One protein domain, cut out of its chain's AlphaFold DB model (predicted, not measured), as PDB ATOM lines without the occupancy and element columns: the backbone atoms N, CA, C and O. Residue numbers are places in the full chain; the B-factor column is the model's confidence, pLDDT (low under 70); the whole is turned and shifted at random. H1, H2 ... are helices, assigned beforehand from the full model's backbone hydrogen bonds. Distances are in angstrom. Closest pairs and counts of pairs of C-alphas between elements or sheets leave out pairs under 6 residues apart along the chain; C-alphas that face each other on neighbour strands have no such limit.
ATOM      1  N   ASP A   2     220.465 184.813 255.824       93.62
ATOM      2  CA  ASP A   2     220.162 183.374 255.997       93.62
ATOM      3  C   ASP A   2     219.732 182.635 254.721       93.62
ATOM      4  O   ASP A   2     219.871 181.416 254.626       93.62
ATOM      5  N   TYR A   3     219.247 183.388 253.737       94.38
ATOM      6  CA  TYR A   3     218.862 182.915 252.409       94.38
ATOM      7  C   TYR A   3     219.954 183.139 251.348       94.38
ATOM      8  O   TYR A   3     219.672 183.088 250.162       94.38
ATOM      9  N   GLY A   4     221.193 183.457 251.742       92.19
ATOM     10  CA  GLY A   4     222.299 183.683 250.796       92.19
ATOM     11  C   GLY A   4     222.306 185.055 250.104       92.19
ATOM     12  O   GLY A   4     223.323 185.437 249.534       92.19
ATOM     13  N   PHE A   5     221.234 185.839 250.222       91.62
ATOM     14  CA  PHE A   5     221.189 187.225 249.747       91.62
ATOM     15  C   PHE A   5     221.776 188.211 250.763       91.62
ATOM     16  O   PHE A   5     221.663 188.007 251.978       91.62
ATOM     17  N   GLN A   6     222.361 189.307 250.274       86.12
ATOM     18  CA  GLN A   6     222.652 190.486 251.095       86.12
ATOM     19  C   GLN A   6     221.337 191.141 251.570       86.12
ATOM     20  O   GLN A   6     220.248 190.741 251.161       86.12
ATOM     21  N   ASP A   7     221.433 192.098 252.491       84.69
ATOM     22  CA  ASP A   7     220.298 192.916 252.922       84.69
ATOM     23  C   ASP A   7     219.636 193.676 251.754       84.69
ATOM     24  O   ASP A   7     220.247 193.875 250.700       84.69
ATOM     25  N   TYR A   8     218.388 194.102 251.946       86.56
ATOM     26  CA  TYR A   8     217.666 194.907 250.969       86.56
ATOM     27  C   TYR A   8     217.923 196.402 251.141       86.56
ATOM     28  O   TYR A   8     218.225 196.899 252.225       86.56
ATOM     29  N   PHE A   9     217.733 197.155 250.060       86.06
ATOM     30  CA  PHE A   9     217.815 198.607 250.117       86.06
ATOM     31  C   PHE A   9     216.463 199.222 250.470       86.06
ATOM     32  O   PHE A   9     215.430 198.916 249.866       86.06
ATOM     33  N   ALA A  10     216.500 200.118 251.452       87.81
ATOM     34  CA  ALA A  10     215.422 201.051 251.722       87.81
ATOM     35  C   ALA A  10     215.580 202.308 250.858       87.81
ATOM     36  O   ALA A  10     216.701 202.730 250.567       87.81
ATOM     37  N   SER A  11     214.461 202.963 250.530       89.00
ATOM     38  CA  SER A  11     214.482 204.266 249.851       89.00
ATOM     39  C   SER A  11     215.373 205.272 250.587       89.00
ATOM     40  O   SER A  11     215.403 205.324 251.827       89.00
ATOM     41  N   HIS A  12     216.038 206.127 249.807       86.69
ATOM     42  CA  HIS A  12     216.813 207.250 250.324       86.69
ATOM     43  C   HIS A  12     215.950 208.207 251.149       86.69
ATOM     44  O   HIS A  12     214.733 208.303 250.970       86.69
ATOM     45  N   HIS A  13     216.601 208.917 252.071       88.75
ATOM     46  CA  HIS A  13     215.959 209.968 252.849       88.75
ATOM     47  C   HIS A  13     215.547 211.141 251.932       88.75
ATOM     48  O   HIS A  13     216.339 211.520 251.067       88.75
ATOM     49  N   PRO A  14     214.364 211.756 252.136       90.25
ATOM     50  CA  PRO A  14     213.365 211.448 253.165       90.25
ATOM     51  C   PRO A  14     212.491 210.231 252.827       90.25
ATOM     52  O   PRO A  14     212.000 210.080 251.712       90.25
ATOM     53  N   ARG A  15     212.240 209.376 253.829       86.88
ATOM     54  CA  ARG A  15     211.349 208.213 253.695       86.88
ATOM     55  C   ARG A  15     209.897 208.652 253.884       86.88
ATOM     56  O   ARG A  15     209.456 208.850 255.011       86.88
ATOM     57  N   ILE A  16     209.180 208.829 252.778       90.81
ATOM     58  CA  ILE A  16     207.756 209.214 252.784       90.81
ATOM     59  C   ILE A  16     206.858 207.985 252.994       90.81
ATOM     60  O   ILE A  16     205.820 208.073 253.645       90.81
ATOM     61  N   ILE A  17     207.272 206.832 252.462       90.56
ATOM     62  CA  ILE A  17     206.602 205.545 252.660       90.56
ATOM     63  C   ILE A  17     207.225 204.855 253.883       90.56
ATOM     64  O   ILE A  17     208.458 204.803 253.956       90.56
ATOM     65  N   PRO A  18     206.425 204.348 254.840       91.00
ATOM     66  CA  PRO A  18     206.949 203.566 255.957       91.00
ATOM     67  C   PRO A  18     207.582 202.268 255.443       91.00
ATOM     68  O   PRO A  18     207.037 201.636 254.543       91.00
ATOM     69  N   GLU A  19     208.733 201.896 256.013       89.31
ATOM     70  CA  GLU A  19     209.464 200.651 255.700       89.31
ATOM     71  C   GLU A  19     209.643 200.401 254.186       89.31
ATOM     72  O   GLU A  19     209.246 199.358 253.667       89.31
ATOM     73  N   PRO A  20     210.215 201.364 253.434       91.81
ATOM     74  CA  PRO A  20     210.277 201.256 251.987       91.81
ATOM     75  C   PRO A  20     211.204 200.107 251.588       91.81
ATOM     76  O   PRO A  20     212.319 200.002 252.094       91.81
ATOM     77  N   PHE A  21     210.758 199.301 250.632       90.56
ATOM     78  CA  PHE A  21     211.547 198.244 250.014       90.56
ATOM     79  C   PHE A  21     211.759 198.591 248.540       90.56
ATOM     80  O   PHE A  21     210.800 198.650 247.771       90.56
ATOM     81  N   THR A  22     213.007 198.861 248.158       89.56
ATOM     82  CA  THR A  22     213.378 199.298 246.805       89.56
ATOM     83  C   THR A  22     214.368 198.310 246.182       89.56
ATOM     84  O   THR A  22     215.568 198.584 246.170       89.56
ATOM     85  N   PRO A  23     213.903 197.138 245.708       87.75
ATOM     86  CA  PRO A  23     214.759 196.204 244.987       87.75
ATOM     87  C   PRO A  23     215.142 196.779 243.614       87.75
ATOM     88  O   PRO A  23     214.277 197.211 242.854       87.75
ATOM     89  N   GLU A  24     216.434 196.746 243.292       87.25
ATOM     90  CA  GLU A  24     216.991 197.221 242.020       87.25
ATOM     91  C   GLU A  24     217.858 196.116 241.393       87.25
ATOM     92  O   GLU A  24     219.053 196.017 241.683       87.25
ATOM     93  N   PRO A  25     217.278 195.227 240.566       85.50
ATOM     94  CA  PRO A  25     218.080 194.327 239.755       85.50
ATOM     95  C   PRO A  25     218.741 195.129 238.626       85.50
ATOM     96  O   PRO A  25     218.063 195.804 237.853       85.50
ATOM     97  N   VAL A  26     220.066 195.039 238.521       87.50
ATOM     98  CA  VAL A  26     220.808 195.539 237.355       87.50
ATOM     99  C   VAL A  26     220.696 194.567 236.176       87.50
ATOM    100  O   VAL A  26     220.261 193.425 236.325       87.50
ATOM    101  N   GLU A  27     221.133 195.000 234.999       95.31
ATOM    102  CA  GLU A  27     220.990 194.289 233.726       95.31
ATOM    103  C   GLU A  27     221.686 192.920 233.664       95.31
ATOM    104  O   GLU A  27     221.359 192.102 232.805       95.31
ATOM    105  N   THR A  28     222.644 192.663 234.558       96.50
ATOM    106  CA  THR A  28     223.432 191.422 234.579       96.50
ATOM    107  C   THR A  28     222.685 190.248 235.219       96.50
ATOM    108  O   THR A  28     223.058 189.099 234.985       96.50
ATOM    109  N   TYR A  29     221.640 190.498 236.015       94.31
ATOM    110  CA  TYR A  29     220.896 189.423 236.674       94.31
ATOM    111  C   TYR A  29     219.976 188.694 235.695       94.31
ATOM    112  O   TYR A  29     219.241 189.301 234.913       94.31
ATOM    113  N   SER A  30     219.992 187.366 235.756       96.56
ATOM    114  CA  SER A  30     219.089 186.533 234.977       96.56
ATOM    115  C   SER A  30     217.698 186.485 235.613       96.56
ATOM    116  O   SER A  30     217.506 186.768 236.795       96.56
ATOM    117  N   LYS A  31     216.702 186.035 234.840       95.81
ATOM    118  CA  LYS A  31     215.367 185.756 235.387       95.81
ATOM    119  C   LYS A  31     215.422 184.729 236.527       95.81
ATOM    120  O   LYS A  31     214.666 184.859 237.480       95.81
ATOM    121  N   ALA A  32     216.296 183.725 236.427       97.50
ATOM    122  CA  ALA A  32     216.417 182.692 237.451       97.50
ATOM    123  C   ALA A  32     216.905 183.281 238.785       97.50
ATOM    124  O   ALA A  32     216.317 182.978 239.817       97.50
ATOM    125  N   ASP A  33     217.884 184.191 238.747       95.06
ATOM    126  CA  ASP A  33     218.367 184.897 239.945       95.06
ATOM    127  C   ASP A  33     217.242 185.730 240.586       95.06
ATOM    128  O   ASP A  33     217.079 185.761 241.806       95.06
ATOM    129  N   MET A  34     216.419 186.385 239.757       94.00
ATOM    130  CA  MET A  34     215.261 187.153 240.228       94.00
ATOM    131  C   MET A  34     214.169 186.261 240.827       94.00
ATOM    132  O   MET A  34     213.564 186.636 241.831       94.00
ATOM    133  N   ASP A  35     213.901 185.101 240.224       96.44
ATOM    134  CA  ASP A  35     212.928 184.138 240.746       96.44
ATOM    135  C   ASP A  35     213.388 183.602 242.116       96.44
ATOM    136  O   ASP A  35     212.588 183.560 243.051       96.44
ATOM    137  N   GLU A  36     214.679 183.284 242.271       96.25
ATOM    138  CA  GLU A  36     215.269 182.849 243.547       96.25
ATOM    139  C   GLU A  36     215.153 183.935 244.629       96.25
ATOM    140  O   GLU A  36     214.738 183.659 245.758       96.25
ATOM    141  N   TYR A  37     215.442 185.192 244.274       94.50
ATOM    142  CA  TYR A  37     215.269 186.336 245.171       94.50
ATOM    143  C   TYR A  37     213.810 186.485 245.627       94.50
ATOM    144  O   TYR A  37     213.531 186.651 246.815       94.50
ATOM    145  N   VAL A  38     212.855 186.375 244.700       94.69
ATOM    146  CA  VAL A  38     211.419 186.433 245.009       94.69
ATOM    147  C   VAL A  38     211.005 185.300 245.947       94.69
ATOM    148  O   VAL A  38     210.235 185.533 246.883       94.69
ATOM    149  N   ASP A  39     211.502 184.088 245.726       97.44
ATOM    150  CA  ASP A  39     211.168 182.935 246.559       97.44
ATOM    151  C   ASP A  39     211.726 183.064 247.981       97.44
ATOM    152  O   ASP A  39     211.016 182.742 248.939       97.44
ATOM    153  N   ALA A  40     212.916 183.650 248.154       96.25
ATOM    154  CA  ALA A  40     213.432 183.994 249.477       96.25
ATOM    155  C   ALA A  40     212.508 184.975 250.220       96.25
ATOM    156  O   ALA A  40     212.164 184.739 251.378       96.25
ATOM    157  N   PHE A  41     212.022 186.035 249.563       95.25
ATOM    158  CA  PHE A  41     211.088 186.976 250.199       95.25
ATOM    159  C   PHE A  41     209.716 186.367 250.491       95.25
ATOM    160  O   PHE A  41     209.111 186.712 251.508       95.25
ATOM    161  N   LYS A  42     209.217 185.446 249.657       97.38
ATOM    162  CA  LYS A  42     207.994 184.689 249.976       97.38
ATOM    163  C   LYS A  42     208.179 183.864 251.245       97.38
ATOM    164  O   LYS A  42     207.295 183.881 252.097       97.38
ATOM    165  N   ALA A  43     209.316 183.183 251.374       97.62
ATOM    166  CA  ALA A  43     209.631 182.391 252.553       97.62
ATOM    167  C   ALA A  43     209.737 183.275 253.805       97.62
ATOM    168  O   ALA A  43     209.035 183.020 254.778       97.62
ATOM    169  N   ILE A  44     210.482 184.385 253.740       96.31
ATOM    170  CA  ILE A  44     210.588 185.362 254.840       96.31
ATOM    171  C   ILE A  44     209.208 185.910 255.228       96.31
ATOM    172  O   ILE A  44     208.896 186.049 256.409       96.31
ATOM    173  N   ALA A  45     208.353 186.218 254.251       97.12
ATOM    174  CA  ALA A  45     207.019 186.736 254.523       97.12
ATOM    175  C   ALA A  45     206.109 185.683 255.184       97.12
ATOM    176  O   ALA A  45     205.240 186.040 255.979       97.12
ATOM    177  N   GLU A  46     206.276 184.401 254.860       98.44
ATOM    178  CA  GLU A  46     205.567 183.309 255.529       98.44
ATOM    179  C   GLU A  46     206.095 183.089 256.951       98.44
ATOM    180  O   GLU A  46     205.311 183.008 257.898       98.44
ATOM    181  N   GLU A  47     207.416 183.083 257.133       98.25
ATOM    182  CA  GLU A  47     208.068 183.006 258.444       98.25
ATOM    183  C   GLU A  47     207.630 184.161 259.347       98.25
ATOM    184  O   GLU A  47     207.256 183.939 260.491       98.25
ATOM    185  N   ALA A  48     207.567 185.386 258.826       97.62
ATOM    186  CA  ALA A  48     207.116 186.550 259.580       97.62
ATOM    187  C   ALA A  48     205.662 186.425 260.065       97.62
ATOM    188  O   ALA A  48     205.313 186.993 261.098       97.62
ATOM    189  N   ARG A  49     204.804 185.695 259.336       98.19
ATOM    190  CA  ARG A  49     203.398 185.471 259.714       98.19
ATOM    191  C   ARG A  49     203.223 184.293 260.664       98.19
ATOM    192  O   ARG A  49     202.362 184.347 261.538       98.19
ATOM    193  N   THR A  50     204.005 183.233 260.480       98.56
ATOM    194  CA  THR A  50     203.829 181.954 261.185       98.56
ATOM    195  C   THR A  50     204.752 181.794 262.389       98.56
ATOM    196  O   THR A  50     204.348 181.220 263.398       98.56
ATOM    197  N   ASN A  51     205.969 182.330 262.316       98.12
ATOM    198  CA  ASN A  51     206.969 182.318 263.378       98.12
ATOM    199  C   ASN A  51     207.807 183.618 263.369       98.12
ATOM    200  O   ASN A  51     208.982 183.602 262.989       98.12
ATOM    201  N   PRO A  52     207.231 184.754 263.812       97.81
ATOM    202  CA  PRO A  52     207.884 186.063 263.732       97.81
ATOM    203  C   PRO A  52     209.255 186.123 264.419       97.81
ATOM    204  O   PRO A  52     210.130 186.880 264.002       97.81
ATOM    205  N   GLU A  53     209.452 185.330 265.476       97.38
ATOM    206  CA  GLU A  53     210.702 185.317 266.238       97.38
ATOM    207  C   GLU A  53     211.873 184.759 265.427       97.38
ATOM    208  O   GLU A  53     213.002 185.204 265.624       97.38
ATOM    209  N   LEU A  54     211.623 183.872 264.457       95.69
ATOM    210  CA  LEU A  54     212.659 183.402 263.534       95.69
ATOM    211  C   LEU A  54     213.263 184.568 262.738       95.69
ATOM    212  O   LEU A  54     214.483 184.682 262.651       95.69
ATOM    213  N   VAL A  55     212.409 185.461 262.226       95.12
ATOM    214  CA  VAL A  55     212.826 186.627 261.434       95.12
ATOM    215  C   VAL A  55     213.510 187.671 262.316       95.12
ATOM    216  O   VAL A  55     214.563 188.186 261.957       95.12
ATOM    217  N   LYS A  56     212.954 187.964 263.498       94.19
ATOM    218  CA  LYS A  56     213.509 188.982 264.409       94.19
ATOM    219  C   LYS A  56     214.866 188.609 265.000       94.19
ATOM    220  O   LYS A  56     215.670 189.496 265.269       94.19
ATOM    221  N   SER A  57     215.099 187.317 265.227       94.25
ATOM    222  CA  SER A  57     216.357 186.806 265.785       94.25
ATOM    223  C   SER A  57     217.415 186.494 264.726       94.25
ATOM    224  O   SER A  57     218.525 186.106 265.083       94.25
ATOM    225  N   ALA A  58     217.101 186.677 263.437       93.81
ATOM    226  CA  ALA A  58     218.069 186.528 262.360       93.81
ATOM    227  C   ALA A  58     219.274 187.481 262.553       93.81
ATOM    228  O   ALA A  58     219.104 188.600 263.060       93.81
ATOM    229  N   PRO A  59     220.486 187.094 262.111       94.12
ATOM    230  CA  PRO A  59     220.790 185.932 261.265       94.12
ATOM    231  C   PRO A  59     221.168 184.648 262.031       94.12
ATOM    232  O   PRO A  59     221.878 184.697 263.030       94.12
ATOM    233  N   HIS A  60     220.797 183.489 261.478       93.88
ATOM    234  CA  HIS A  60     221.072 182.145 262.021       93.88
ATOM    235  C   HIS A  60     222.109 181.338 261.230       93.88
ATOM    236  O   HIS A  60     222.725 180.422 261.769       93.88
ATOM    237  N   LYS A  61     222.284 181.632 259.936       92.50
ATOM    238  CA  LYS A  61     223.151 180.877 259.007       92.50
ATOM    239  C   LYS A  61     224.321 181.709 258.473       92.50
ATOM    240  O   LYS A  61     225.068 181.248 257.611       92.50
ATOM    241  N   ALA A  62     224.476 182.937 258.959       90.50
ATOM    242  CA  ALA A  62     225.604 183.796 258.627       90.50
ATOM    243  C   ALA A  62     226.896 183.346 259.330       90.50
ATOM    244  O   ALA A  62     226.862 182.661 260.350       90.50
ATOM    245  N   ALA A  63     228.050 183.791 258.817       90.88
ATOM    246  CA  ALA A  63     229.351 183.538 259.448       90.88
ATOM    247  C   ALA A  63     229.424 184.066 260.894       90.88
ATOM    248  O   ALA A  63     230.071 183.462 261.746       90.88
ATOM    249  N   LEU A  64     228.733 185.178 261.164       89.44
ATOM    250  CA  LEU A  64     228.415 185.648 262.505       89.44
ATOM    251  C   LEU A  64     226.916 185.425 262.733       89.44
ATOM    252  O   LEU A  64     226.097 186.146 262.168       89.44
ATOM    253  N   ALA A  65     226.560 184.426 263.539       86.94
ATOM    254  CA  ALA A  65     225.171 184.051 263.830       86.94
ATOM    255  C   ALA A  65     224.526 184.939 264.916       86.94
ATOM    256  O   ALA A  65     223.782 184.463 265.770       86.94
ATOM    257  N   THR A  66     224.893 186.221 264.946       87.44
ATOM    258  CA  THR A  66     224.388 187.208 265.905       87.44
ATOM    259  C   THR A  66     224.255 188.562 265.229       87.44
ATOM    260  O   THR A  66     225.049 188.912 264.352       87.44
ATOM    261  N   GLN A  67     223.287 189.359 265.679       88.69
ATOM    262  CA  GLN A  67     223.207 190.767 265.305       88.69
ATOM    263  C   GLN A  67     224.433 191.523 265.830       88.69
ATOM    264  O   GLN A  67     224.993 191.187 266.876       88.69
ATOM    265  N   ILE A  68     224.874 192.519 265.066       88.19
ATOM    266  CA  ILE A  68     225.966 193.397 265.480       88.19
ATOM    267  C   ILE A  68     225.432 194.330 266.568       88.19
ATOM    268  O   ILE A  68     224.357 194.906 266.412       88.19
TER     269      ILE A  68
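This is residues 2 to 68 of the 92 residues of the protein "Glycine dehydrogenase (Decarboxylating) subunit 2" of bioreactor metagenome (UniProt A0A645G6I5). You will find little regular structure here: one long helix, H1, with the short helix H2 at its end, and a long loop, residues 2 to 30, that reaches away from H1 to around residue 13 and folds back to where H1 begins. The printed part has 67 residues with two named helices, H1 then H2, and no named strand; the class is all helix, with only 25 residues in named elements. The whole is loose, with a radius of gyration of the C-alphas of 13.7 A and spans of 33 by 32 by 25 A.

Start from H1, residues 31 to 50; a tight link of 1 residue leads to H2, residues 52 to 56. H1 touches H2 with residues 44 to 48 alone; the closest C-alphas, those of Ala 48 and Val 55, are 6.0 A apart. In H1 and H2 every O i to N i+4 pair is within hydrogen-bond range.

Find C-alpha 31 at (215.367, 185.756, 235.387); from there H1 runs 28.5 A to C-alpha 50 at (203.829, 181.954, 261.185). H2 ends at C-alpha 56, (213.509, 188.982, 264.409).

The C-alphas farthest apart, of Glu 27 and Glu 53, are 35.3 A apart. Residues 26 to 32 stand free. The printed part has no cut, and no printed residue is under pLDDT 70.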